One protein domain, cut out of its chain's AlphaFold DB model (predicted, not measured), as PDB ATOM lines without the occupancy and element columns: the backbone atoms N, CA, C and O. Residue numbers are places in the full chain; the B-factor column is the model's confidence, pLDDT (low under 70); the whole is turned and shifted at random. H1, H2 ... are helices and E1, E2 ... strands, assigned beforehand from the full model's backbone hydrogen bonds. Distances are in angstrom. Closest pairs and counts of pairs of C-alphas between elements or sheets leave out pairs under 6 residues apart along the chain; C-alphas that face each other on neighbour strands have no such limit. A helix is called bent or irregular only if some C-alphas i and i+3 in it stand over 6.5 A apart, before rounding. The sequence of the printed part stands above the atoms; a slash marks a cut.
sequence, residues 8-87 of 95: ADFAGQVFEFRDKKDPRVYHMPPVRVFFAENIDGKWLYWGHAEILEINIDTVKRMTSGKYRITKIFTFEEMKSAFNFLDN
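Overview. This is residues 8 to 87 of the 95 residues of an uncharacterized protein of Candidatus Doudnabacteria bacterium RIFCSPHIGHO2_12_FULL_48_16 (UniProt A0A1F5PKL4). One strongly twisted sheet of four strands, curled like part of a barrel, has its two long inner strands E3 and E4 sharply bent, with the short helix H1 over the first part of E3. The printed part has 80 residues, with E1, E2, E3, E4 and H1 in that order along the chain; the sheet's order is E1, E4, E3, E2, antiparallel throughout, and the class is mixed, helices and strands. It is only just compact, close to loose, with a radius of gyration of the C-alphas of 13.6 A and spans of 42 by 31 by 20 A.

Arrangement. E3, residues 42 to 57, bends by 107 degrees at residue 48, and its neighbour E4, residues 62 to 72, bends by 65 degrees at residue 69. They form a hairpin, with N 50 and O 68 within hydrogen-bond range at 2.9 A. E2, residues 33 to 39, an edge strand, forms a hairpin with E3; N 35 and O 47 are 2.9 A apart. E1, residues 15 to 21, is the other edge strand, antiparallel to E4, with N 17 and O 65 at 2.9 A. E2, E3 and E4 are a meander, each strand the antiparallel neighbour of the one before, and with E1 beside E4 the four make a Greek key. H1, residues 75 to 85, is on the sheet at a height of 8.3 A, over E3 and slantwise to the strands, at 48 degrees to E3 on the local plane. The closest C-alphas of H1 and E3 are those of Met 78 and Tyr 45, 5.5 A. In H1 every O i to N i+4 pair is within hydrogen-bond range.

Along the chain. From first to last C-alpha E3 measures 28.0 A, E4 27.0 A, E2 18.6 A, E1 18.1 A and H1 15.5 A. E1 begins at C-alpha 15 (94.568, 64.102, 81.213), and H1 ends at C-alpha 85 (87.425, 87.160, 82.830).

Size, cuts and confidence. The C-alphas farthest apart, those of Val 59 and Glu 76, are 42.0 A apart. The printed part has no cut; the link from E1 to E2, 11 residues, is long. Mean pLDDT of the printed part is 95.4, and no printed residue is under 70.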
ATOM      1  N   ALA A   8      88.681  66.682  93.828       89.81
ATOM      2  CA  ALA A   8      89.058  65.462  94.537       89.81
ATOM      3  C   ALA A   8      88.679  64.179  93.774       89.81
ATOM      4  O   ALA A   8      89.396  63.189  93.882       89.81
ATOM      5  N   ASP A   9      87.616  64.209  92.962       91.94
ATOM      6  CA  ASP A   9      87.198  63.059  92.149       91.94
ATOM      7  C   ASP A   9      88.206  62.752  91.020       91.94
ATOM      8  O   ASP A   9      88.227  61.646  90.483       91.94
ATOM      9  N   PHE A  10      89.080  63.711  90.696       91.94
ATOM     10  CA  PHE A  10      90.130  63.597  89.679       91.94
ATOM     11  C   PHE A  10      91.542  63.644  90.282       91.94
ATOM     12  O   PHE A  10      92.530  63.829  89.566       91.94
ATOM     13  N   ALA A  11      91.666  63.503  91.606       89.44
ATOM     14  CA  ALA A  11      92.952  63.576  92.286       89.44
ATOM     15  C   ALA A  11      93.920  62.503  91.758       89.44
ATOM     16  O   ALA A  11      93.590  61.321  91.677       89.44
ATOM     17  N   GLY A  12      95.132  62.927  91.387       88.06
ATOM     18  CA  GLY A  12      96.161  62.046  90.826       88.06
ATOM     19  C   GLY A  12      95.944  61.647  89.361       88.06
ATOM     20  O   GLY A  12      96.796  60.962  88.801       88.06
ATOM     21  N   GLN A  13      94.856  62.088  88.722       96.88
ATOM     22  CA  GLN A  13      94.614  61.814  87.308       96.88
ATOM     23  C   GLN A  13      95.363  62.805  86.415       96.88
ATOM     24  O   GLN A  13      95.416  64.010  86.679       96.88
ATOM     25  N   VAL A  14      95.931  62.274  85.335       97.69
ATOM     26  CA  VAL A  14      96.559  63.045  84.264       97.69
ATOM     27  C   VAL A  14      95.712  62.885  83.016       97.69
ATOM     28  O   VAL A  14      95.415  61.771  82.589       97.69
ATOM     29  N   PHE A  15      95.336  64.014  82.438       97.94
ATOM     30  CA  PHE A  15      94.568  64.102  81.213       97.94
ATOM     31  C   PHE A  15      95.462  64.540  80.069       97.94
ATOM     32  O   PHE A  15      96.503  65.167  80.272       97.94
ATOM     33  N   GLU A  16      95.011  64.260  78.854       98.00
ATOM     34  CA  GLU A  16      95.708  64.653  77.642       98.00
ATOM     35  C   GLU A  16      94.807  65.522  76.773       98.00
ATOM     36  O   GLU A  16      93.599  65.305  76.676       98.00
ATOM     37  N   PHE A  17      95.412  66.495  76.104       96.44
ATOM     38  CA  PHE A  17      94.815  67.138  74.947       96.44
ATOM     39  C   PHE A  17      95.709  66.876  73.743       96.44
ATOM     40  O   PHE A  17      96.938  66.887  73.833       96.44
ATOM     41  N   ARG A  18      95.084  66.626  72.598       96.88
ATOM     42  CA  ARG A  18      95.779  66.293  71.358       96.88
ATOM     43  C   ARG A  18      95.272  67.177  70.234       96.88
ATOM     44  O   ARG A  18      94.152  67.690  70.305       96.88
ATOM     45  N   ASP A  19      96.130  67.363  69.239       95.44
ATOM     46  CA  ASP A  19      95.773  67.937  67.945       95.44
ATOM     47  C   ASP A  19      95.055  69.295  68.027       95.44
ATOM     48  O   ASP A  19      94.144  69.601  67.256       95.44
ATOM     49  N   LYS A  20      95.452  70.150  68.980       96.06
ATOM     50  CA  LYS A  20      94.938  71.517  69.034       96.06
ATOM     51  C   LYS A  20      95.588  72.323  67.921       96.06
ATOM     52  O   LYS A  20      96.803  72.482  67.905       96.06
ATOM     53  N   LYS A  21      94.753  72.846  67.022       96.62
ATOM     54  CA  LYS A  21      95.198  73.688  65.912       96.62
ATOM     55  C   LYS A  21      95.993  74.893  66.419       96.62
ATOM     56  O   LYS A  21      95.578  75.544  67.390       96.62
ATOM     57  N   ASP A  22      97.072  75.156  65.689       97.12
ATOM     58  CA  ASP A  22      98.076  76.198  65.869       97.12
ATOM     59  C   ASP A  22      98.956  76.037  67.125       97.12
ATOM     60  O   ASP A  22      98.564  75.380  68.096       97.12
ATOM     61  N   PRO A  23     100.177  76.613  67.122       95.81
ATOM     62  CA  PRO A  23     101.025  76.664  68.310       95.81
ATOM     63  C   PRO A  23     100.337  77.410  69.459       95.81
ATOM     64  O   PRO A  23      99.922  78.558  69.304       95.81
ATOM     65  N   ARG A  24     100.240  76.768  70.624       96.00
ATOM     66  CA  ARG A  24      99.698  77.347  71.857       96.00
ATOM     67  C   ARG A  24     100.746  77.255  72.950       96.00
ATOM     68  O   ARG A  24     101.350  76.205  73.152       96.00
ATOM     69  N   VAL A  25     100.935  78.356  73.664       94.88
ATOM     70  CA  VAL A  25     101.854  78.430  74.800       94.88
ATOM     71  C   VAL A  25     101.021  78.526  76.064       94.88
ATOM     72  O   VAL A  25     100.187  79.419  76.200       94.88
ATOM     73  N   TYR A  26     101.250  77.595  76.981       95.75
ATOM     74  CA  TYR A  26     100.631  77.593  78.296       95.75
ATOM     75  C   TYR A  26     101.703  77.765  79.367       95.75
ATOM     76  O   TYR A  26     102.851  77.359  79.183       95.75
ATOM     77  N   HIS A  27     101.324  78.356  80.496       95.94
ATOM     78  CA  HIS A  27     102.222  78.451  81.638       95.94
ATOM     79  C   HIS A  27     102.375  77.079  82.303       95.94
ATOM     80  O   HIS A  27     101.389  76.379  82.536       95.94
ATOM     81  N   MET A  28     103.620  76.719  82.611       92.25
ATOM     82  CA  MET A  28     103.957  75.509  83.361       92.25
ATOM     83  C   MET A  28     103.792  75.746  84.876       92.25
ATOM     84  O   MET A  28     103.830  76.898  85.329       92.25
ATOM     85  N   PRO A  29     103.649  74.680  85.685       92.81
ATOM     86  CA  PRO A  29     103.696  74.739  87.134       92.81
ATOM     87  C   PRO A  29     104.876  75.578  87.640       92.81
ATOM     88  O   PRO A  29     105.966  75.511  87.066       92.81
ATOM     89  N   PRO A  30     104.679  76.362  88.713       93.81
ATOM     90  CA  PRO A  30     103.527  76.350  89.625       93.81
ATOM     91  C   PRO A  30     102.340  77.234  89.186       93.81
ATOM     92  O   PRO A  30     101.433  77.490  89.980       93.81
ATOM     93  N   VAL A  31     102.330  77.742  87.948       94.44
ATOM     94  CA  VAL A  31     101.238  78.589  87.447       94.44
ATOM     95  C   VAL A  31     100.037  77.731  87.038       94.44
ATOM     96  O   VAL A  31     100.179  76.709  86.369       94.44
ATOM     97  N   ARG A  32      98.835  78.176  87.419       92.88
ATOM     98  CA  ARG A  32      97.560  77.559  87.027       92.88
ATOM     99  C   ARG A  32      96.992  78.253  85.795       92.88
ATOM    100  O   ARG A  32      97.061  79.476  85.689       92.88
ATOM    101  N   VAL A  33      96.381  77.477  84.910       95.31
ATOM    102  CA  VAL A  33      95.594  77.969  83.774       95.31
ATOM    103  C   VAL A  33      94.104  77.767  84.039       95.31
ATOM    104  O   VAL A  33      93.717  76.944  84.874       95.31
ATOM    105  N   PHE A  34      93.255  78.494  83.314       95.56
ATOM    106  CA  PHE A  34      91.821  78.220  83.327       95.56
ATOM    107  C   PHE A  34      91.525  76.909  82.608       95.56
ATOM    108  O   PHE A  34      91.985  76.674  81.489       95.56
ATOM    109  N   PHE A  35      90.733  76.066  83.261       96.12
ATOM    110  CA  PHE A  35      90.082  74.939  82.622       96.12
ATOM    111  C   PHE A  35      88.744  75.443  82.089       96.12
ATOM    112  O   PHE A  35      87.846  75.760  82.869       96.12
ATOM    113  N   ALA A  36      88.653  75.606  80.773       95.50
ATOM    114  CA  ALA A  36      87.509  76.212  80.110       95.50
ATOM    115  C   ALA A  36      87.189  75.491  78.802       95.50
ATOM    116  O   ALA A  36      88.062  74.887  78.172       95.50
ATOM    117  N   GLU A  37      85.934  75.590  78.396       95.31
ATOM    118  CA  GLU A  37      85.399  74.982  77.187       95.31
ATOM    119  C   GLU A  37      84.624  76.027  76.386       95.31
ATOM    120  O   GLU A  37      83.908  76.848  76.959       95.31
ATOM    121  N   ASN A  38      84.784  75.997  75.063       94.75
ATOM    122  CA  ASN A  38      83.937  76.758  74.156       94.75
ATOM    123  C   ASN A  38      82.897  75.809  73.555       94.75
ATOM    124  O   ASN A  38      83.267  74.846  72.882       94.75
ATOM    125  N   ILE A  39      81.624  76.087  73.812       95.94
ATOM    126  CA  ILE A  39      80.470  75.315  73.358       95.94
ATOM    127  C   ILE A  39      79.660  76.238  72.450       95.94
ATOM    128  O   ILE A  39      79.059  77.204  72.918       95.94
ATOM    129  N   ASP A  40      79.703  75.979  71.143       95.19
ATOM    130  CA  ASP A  40      79.006  76.758  70.110       95.19
ATOM    131  C   ASP A  40      79.244  78.279  70.197       95.19
ATOM    132  O   ASP A  40      78.335  79.094  70.053       95.19
ATOM    133  N   GLY A  41      80.492  78.681  70.456       94.75
ATOM    134  CA  GLY A  41      80.879  80.089  70.571       94.75
ATOM    135  C   GLY A  41      80.695  80.687  71.968       94.75
ATOM    136  O   GLY A  41      81.260  81.748  72.232       94.75
ATOM    137  N   LYS A  42      80.009  79.995  72.883       96.00
ATOM    138  CA  LYS A  42      79.864  80.392  74.289       96.00
ATOM    139  C   LYS A  42      80.936  79.749  75.166       96.00
ATOM    140  O   LYS A  42      81.376  78.638  74.893       96.00
ATOM    141  N   TRP A  43      81.358  80.424  76.228       96.56
ATOM    142  CA  TRP A  43      82.419  79.959  77.120       96.56
ATOM    143  C   TRP A  43      81.883  79.497  78.469       96.56
ATOM    144  O   TRP A  43      81.127  80.204  79.132       96.56
ATOM    145  N   LEU A  44      82.348  78.323  78.894       96.19
ATOM    146  CA  LEU A  44      82.139  77.772  80.225       96.19
ATOM    147  C   LEU A  44      83.486  77.619  80.938       96.19
ATOM    148  O   LEU A  44      84.389  76.935  80.453       96.19
ATOM    149  N   TYR A  45      83.616  78.242  82.107       96.25
ATOM    150  CA  TYR A  45      84.819  78.185  82.936       96.25
ATOM    151  C   TYR A  45      84.662  77.123  84.023       96.25
ATOM    152  O   TYR A  45      84.131  77.392  85.095       96.25
ATOM    153  N   TRP A  46      85.143  75.914  83.752       96.19
ATOM    154  CA  TRP A  46      85.041  74.762  84.650       96.19
ATOM    155  C   TRP A  46      85.889  74.885  85.923       96.19
ATOM    156  O   TRP A  46      85.521  74.333  86.959       96.19
ATOM    157  N   GLY A  47      87.034  75.571  85.861       95.75
ATOM    158  CA  GLY A  47      87.911  75.743  87.019       95.75
ATOM    159  C   GLY A  47      89.369  76.003  86.666       95.75
ATOM    160  O   GLY A  47      89.680  76.832  85.811       95.75
ATOM    161  N   HIS A  48      90.277  75.293  87.336       96.00
ATOM    162  CA  HIS A  48      91.721  75.439  87.159       96.00
ATOM    163  C   HIS A  48      92.387  74.124  86.766       96.00
ATOM    164  O   HIS A  48      92.040  73.052  87.270       96.00
ATOM    165  N   ALA A  49      93.417  74.241  85.937       97.00
ATOM    166  CA  ALA A  49      94.305  73.150  85.576       97.00
ATOM    167  C   ALA A  49      95.776  73.571  85.687       97.00
ATOM    168  O   ALA A  49      96.114  74.754  85.708       97.00
ATOM    169  N   GLU A  50      96.650  72.578  85.749       97.12
ATOM    170  CA  GLU A  50      98.097  72.735  85.626       97.12
ATOM    171  C   GLU A  50      98.581  71.928  84.430       97.12
ATOM    172  O   GLU A  50      98.234  70.753  84.294       97.12
ATOM    173  N   ILE A  51      99.384  72.554  83.571       98.00
ATOM    174  CA  ILE A  51      99.919  71.916  82.370       98.00
ATOM    175  C   ILE A  51     101.219  71.190  82.710       98.00
ATOM    176  O   ILE A  51     102.188  71.799  83.134       98.00
ATOM    177  N   LEU A  52     101.248  69.875  82.534       97.25
ATOM    178  CA  LEU A  52     102.392  69.030  82.887       97.25
ATOM    179  C   LEU A  52     103.355  68.834  81.716       97.25
ATOM    180  O   LEU A  52     104.542  68.600  81.924       97.25
ATOM    181  N   GLU A  53     102.844  68.919  80.491       97.81
ATOM    182  CA  GLU A  53     103.605  68.705  79.265       97.81
ATOM    183  C   GLU A  53     102.994  69.544  78.142       97.81
ATOM    184  O   GLU A  53     101.768  69.615  78.027       97.81
ATOM    185  N   ILE A  54     103.841  70.147  77.308       97.75
ATOM    186  CA  ILE A  54     103.440  70.827  76.076       97.75
ATOM    187  C   ILE A  54     104.342  70.319  74.958       97.75
ATOM    188  O   ILE A  54     105.564  70.422  75.041       97.75
ATOM    189  N   ASN A  55     103.729  69.811  73.900       97.75
ATOM    190  CA  ASN A  55     104.391  69.439  72.665       97.75
ATOM    191  C   ASN A  55     103.839  70.310  71.532       97.75
ATOM    192  O   ASN A  55     102.631  70.317  71.280       97.75
ATOM    193  N   ILE A  56     104.726  71.058  70.877       98.00
ATOM    194  CA  ILE A  56     104.395  71.908  69.732       98.00
ATOM    195  C   ILE A  56     105.050  71.297  68.493       98.00
ATOM    196  O   ILE A  56     106.265  71.385  68.320       98.00
ATOM    197  N   ASP A  57     104.236  70.712  67.618       97.38
ATOM    198  CA  ASP A  57     104.663  70.279  66.289       97.38
ATOM    199  C   ASP A  57     104.627  71.496  65.359       97.38
ATOM    200  O   ASP A  57     103.562  71.977  64.958       97.38
ATOM    201  N   THR A  58     105.804  72.024  65.033       96.19
ATOM    202  CA  THR A  58     105.944  73.218  64.190       96.19
ATOM    203  C   THR A  58     105.693  72.937  62.711       96.19
ATOM    204  O   THR A  58     105.328  73.861  61.984       96.19
ATOM    205  N   VAL A  59     105.828  71.682  62.268       97.44
ATOM    206  CA  VAL A  59     105.579  71.270  60.880       97.44
ATOM    207  C   VAL A  59     104.077  71.167  60.637       97.44
ATOM    208  O   VAL A  59     103.559  71.761  59.695       97.44
ATOM    209  N   LYS A  60     103.357  70.461  61.514       97.06
ATOM    210  CA  LYS A  60     101.894  70.311  61.426       97.06
ATOM    211  C   LYS A  60     101.132  71.502  62.000       97.06
ATOM    212  O   LYS A  60      99.929  71.605  61.778       97.06
ATOM    213  N   ARG A  61     101.815  72.393  62.728       97.12
ATOM    214  CA  ARG A  61     101.231  73.515  63.481       97.12
ATOM    215  C   ARG A  61     100.164  73.046  64.466       97.12
ATOM    216  O   ARG A  61      99.043  73.550  64.469       97.12
ATOM    217  N   MET A  62     100.522  72.074  65.295       98.06
ATOM    218  CA  MET A  62      99.618  71.471  66.273       98.06
ATOM    219  C   MET A  62     100.231  71.509  67.663       98.06
ATOM    220  O   MET A  62     101.443  71.376  67.822       98.06
ATOM    221  N   THR A  63      99.378  71.653  68.670       98.25
ATOM    222  CA  THR A  63      99.767  71.576  70.077       98.25
ATOM    223  C   THR A  63      99.067  70.403  70.748       98.25
ATOM    224  O   THR A  63      97.850  70.231  70.644       98.25
ATOM    225  N   SER A  64      99.836  69.602  71.469       98.25
ATOM    226  CA  SER A  64      99.353  68.531  72.337       98.25
ATOM    227  C   SER A  64     100.022  68.643  73.700       98.25
ATOM    228  O   SER A  64     100.946  69.436  73.885       98.25
ATOM    229  N   GLY A  65      99.531  67.904  74.681       97.69
ATOM    230  CA  GLY A  65     100.096  67.980  76.011       97.69
ATOM    231  C   GLY A  65      99.281  67.257  77.054       97.69
ATOM    232  O   GLY A  65      98.264  66.617  76.768       97.69
ATOM    233  N   LYS A  66      99.750  67.389  78.288       98.31
ATOM    234  CA  LYS A  66      99.163  66.752  79.461       98.31
ATOM    235  C   LYS A  66      98.841  67.787  80.510       98.31
ATOM    236  O   LYS A  66      99.540  68.790  80.638       98.31
ATOM    237  N   TYR A  67      97.800  67.536  81.283       97.81
ATOM    238  CA  TYR A  67      97.385  68.421  82.356       97.81
ATOM    239  C   TYR A  67      96.744  67.642  83.495       97.81
ATOM    240  O   TYR A  67      96.329  66.496  83.336       97.81
ATOM    241  N   ARG A  68      96.641  68.285  84.652       96.69
ATOM    242  CA  ARG A  68      95.815  67.814  85.764       96.69
ATOM    243  C   ARG A  68      94.848  68.901  86.194       96.69
ATOM    244  O   ARG A  68      95.170  70.088  86.123       96.69
ATOM    245  N   ILE A  69      93.676  68.490  86.654       96.81
ATOM    246  CA  ILE A  69      92.664  69.391  87.204       96.81
ATOM    247  C   ILE A  69      93.040  69.693  88.655       96.81
ATOM    248  O   ILE A  69      93.296  68.778  89.435       96.81
ATOM    249  N   THR A  70      93.078  70.972  89.023       94.88
ATOM    250  CA  THR A  70      93.415  71.406  90.393       94.88
ATOM    251  C   THR A  70      92.231  72.011  91.134       94.88
ATOM    252  O   THR A  70      92.214  72.013  92.364       94.88
ATOM    253  N   LYS A  71      91.216  72.497  90.411       95.25
ATOM    254  CA  LYS A  71      89.945  72.950  90.982       95.25
ATOM    255  C   LYS A  71      88.819  72.755  89.972       95.25
ATOM    256  O   LYS A  71      88.994  73.097  88.808       95.25
ATOM    257  N   ILE A  72      87.671  72.283  90.448       96.31
ATOM    258  CA  ILE A  72      86.385  72.391  89.754       96.31
ATOM    259  C   ILE A  72      85.577  73.442  90.502       96.31
ATOM    260  O   ILE A  72      85.478  73.383  91.729       96.31
ATOM    261  N   PHE A  73      85.086  74.436  89.776       95.12
ATOM    262  CA  PHE A  73      84.280  75.507  90.333       95.12
ATOM    263  C   PHE A  73      82.884  75.012  90.705       95.12
ATOM    264  O   PHE A  73      82.306  74.144  90.054       95.12
ATOM    265  N   THR A  74      82.325  75.593  91.760       93.62
ATOM    266  CA  THR A  74      80.881  75.556  91.993       93.62
ATOM    267  C   THR A  74      80.160  76.382  90.927       93.62
ATOM    268  O   THR A  74      80.756  77.251  90.297       93.62
ATOM    269  N   PHE A  75      78.859  76.168  90.751       92.62
ATOM    270  CA  PHE A  75      78.061  76.924  89.780       92.62
ATOM    271  C   PHE A  75      78.182  78.455  89.944       92.62
ATOM    272  O   PHE A  75      78.359  79.174  88.964       92.62
ATOM    273  N   GLU A  76      78.163  78.956  91.183       94.38
ATOM    274  CA  GLU A  76      78.313  80.392  91.465       94.38
ATOM    275  C   GLU A  76      79.736  80.908  91.196       94.38
ATOM    276  O   GLU A  76      79.923  82.034  90.728       94.38
ATOM    277  N   GLU A  77      80.757  80.076  91.415       95.56
ATOM    278  CA  GLU A  77      82.129  80.395  91.008       95.56
ATOM    279  C   GLU A  77      82.287  80.418  89.484       95.56
ATOM    280  O   GLU A  77      82.996  81.284  88.984       95.56
ATOM    281  N   MET A  78      81.615  79.532  88.737       95.38
ATOM    282  CA  MET A  78      81.649  79.542  87.267       95.38
ATOM    283  C   MET A  78      81.064  80.844  86.708       95.38
ATOM    284  O   MET A  78      81.699  81.491  85.875       95.38
ATOM    285  N   LYS A  79      79.899  81.276  87.217       94.25
ATOM    286  CA  LYS A  79      79.301  82.577  86.867       94.25
ATOM    287  C   LYS A  79      80.239  83.734  87.196       94.25
ATOM    288  O   LYS A  79      80.450  84.626  86.379       94.25
ATOM    289  N   SER A  80      80.826  83.708  88.392       95.38
ATOM    290  CA  SER A  80      81.761  84.746  88.830       95.38
ATOM    291  C   SER A  80      82.993  84.795  87.927       95.38
ATOM    292  O   SER A  80      83.393  85.871  87.496       95.38
ATOM    293  N   ALA A  81      83.572  83.640  87.593       94.44
ATOM    294  CA  ALA A  81      84.726  83.542  86.710       94.44
ATOM    295  C   ALA A  81      84.428  84.132  85.329       94.44
ATOM    296  O   ALA A  81      85.222  84.929  84.837       94.44
ATOM    297  N   PHE A  82      83.270  83.818  84.742       93.94
ATOM    298  CA  PHE A  82      82.855  84.421  83.477       93.94
ATOM    299  C   PHE A  82      82.773  85.953  83.572       93.94
ATOM    300  O   PHE A  82      83.343  86.662  82.741       93.94
ATOM    301  N   ASN A  83      82.131  86.471  84.624       92.56
ATOM    302  CA  ASN A  83      81.978  87.911  84.844       92.56
ATOM    303  C   ASN A  83      83.316  88.641  85.030       92.56
ATOM    304  O   ASN A  83      83.450  89.782  84.604       92.56
ATOM    305  N   PHE A  84      84.310  88.012  85.663       92.50
ATOM    306  CA  PHE A  84      85.621  88.637  85.871       92.50
ATOM    307  C   PHE A  84      86.540  88.545  84.653       92.50
ATOM    308  O   PHE A  84      87.332  89.455  84.421       92.50
ATOM    309  N   LEU A  85      86.481  87.438  83.913       89.50
ATOM    310  CA  LEU A  85      87.425  87.160  82.830       89.50
ATOM    311  C   LEU A  85      86.969  87.706  81.485       89.50
ATOM    312  O   LEU A  85      87.812  88.074  80.670       89.50
ATOM    313  N   ASP A  86      85.658  87.726  81.250       88.94
ATOM    314  CA  ASP A  86      85.113  87.971  79.921       88.94
ATOM    315  C   ASP A  86      83.997  89.026  79.923       88.94
ATOM    316  O   ASP A  86      84.077  90.024  79.207       88.94
ATOM    317  N   ASN A  87      82.985  88.860  80.786       90.00
ATOM    318  CA  ASN A  87      81.884  89.815  81.000       90.00
ATOM    319  C   ASN A  87      81.058  90.183  79.743       90.00
ATOM    320  O   ASN A  87      80.333  91.180  79.723       90.00
TER     321      ASN A  87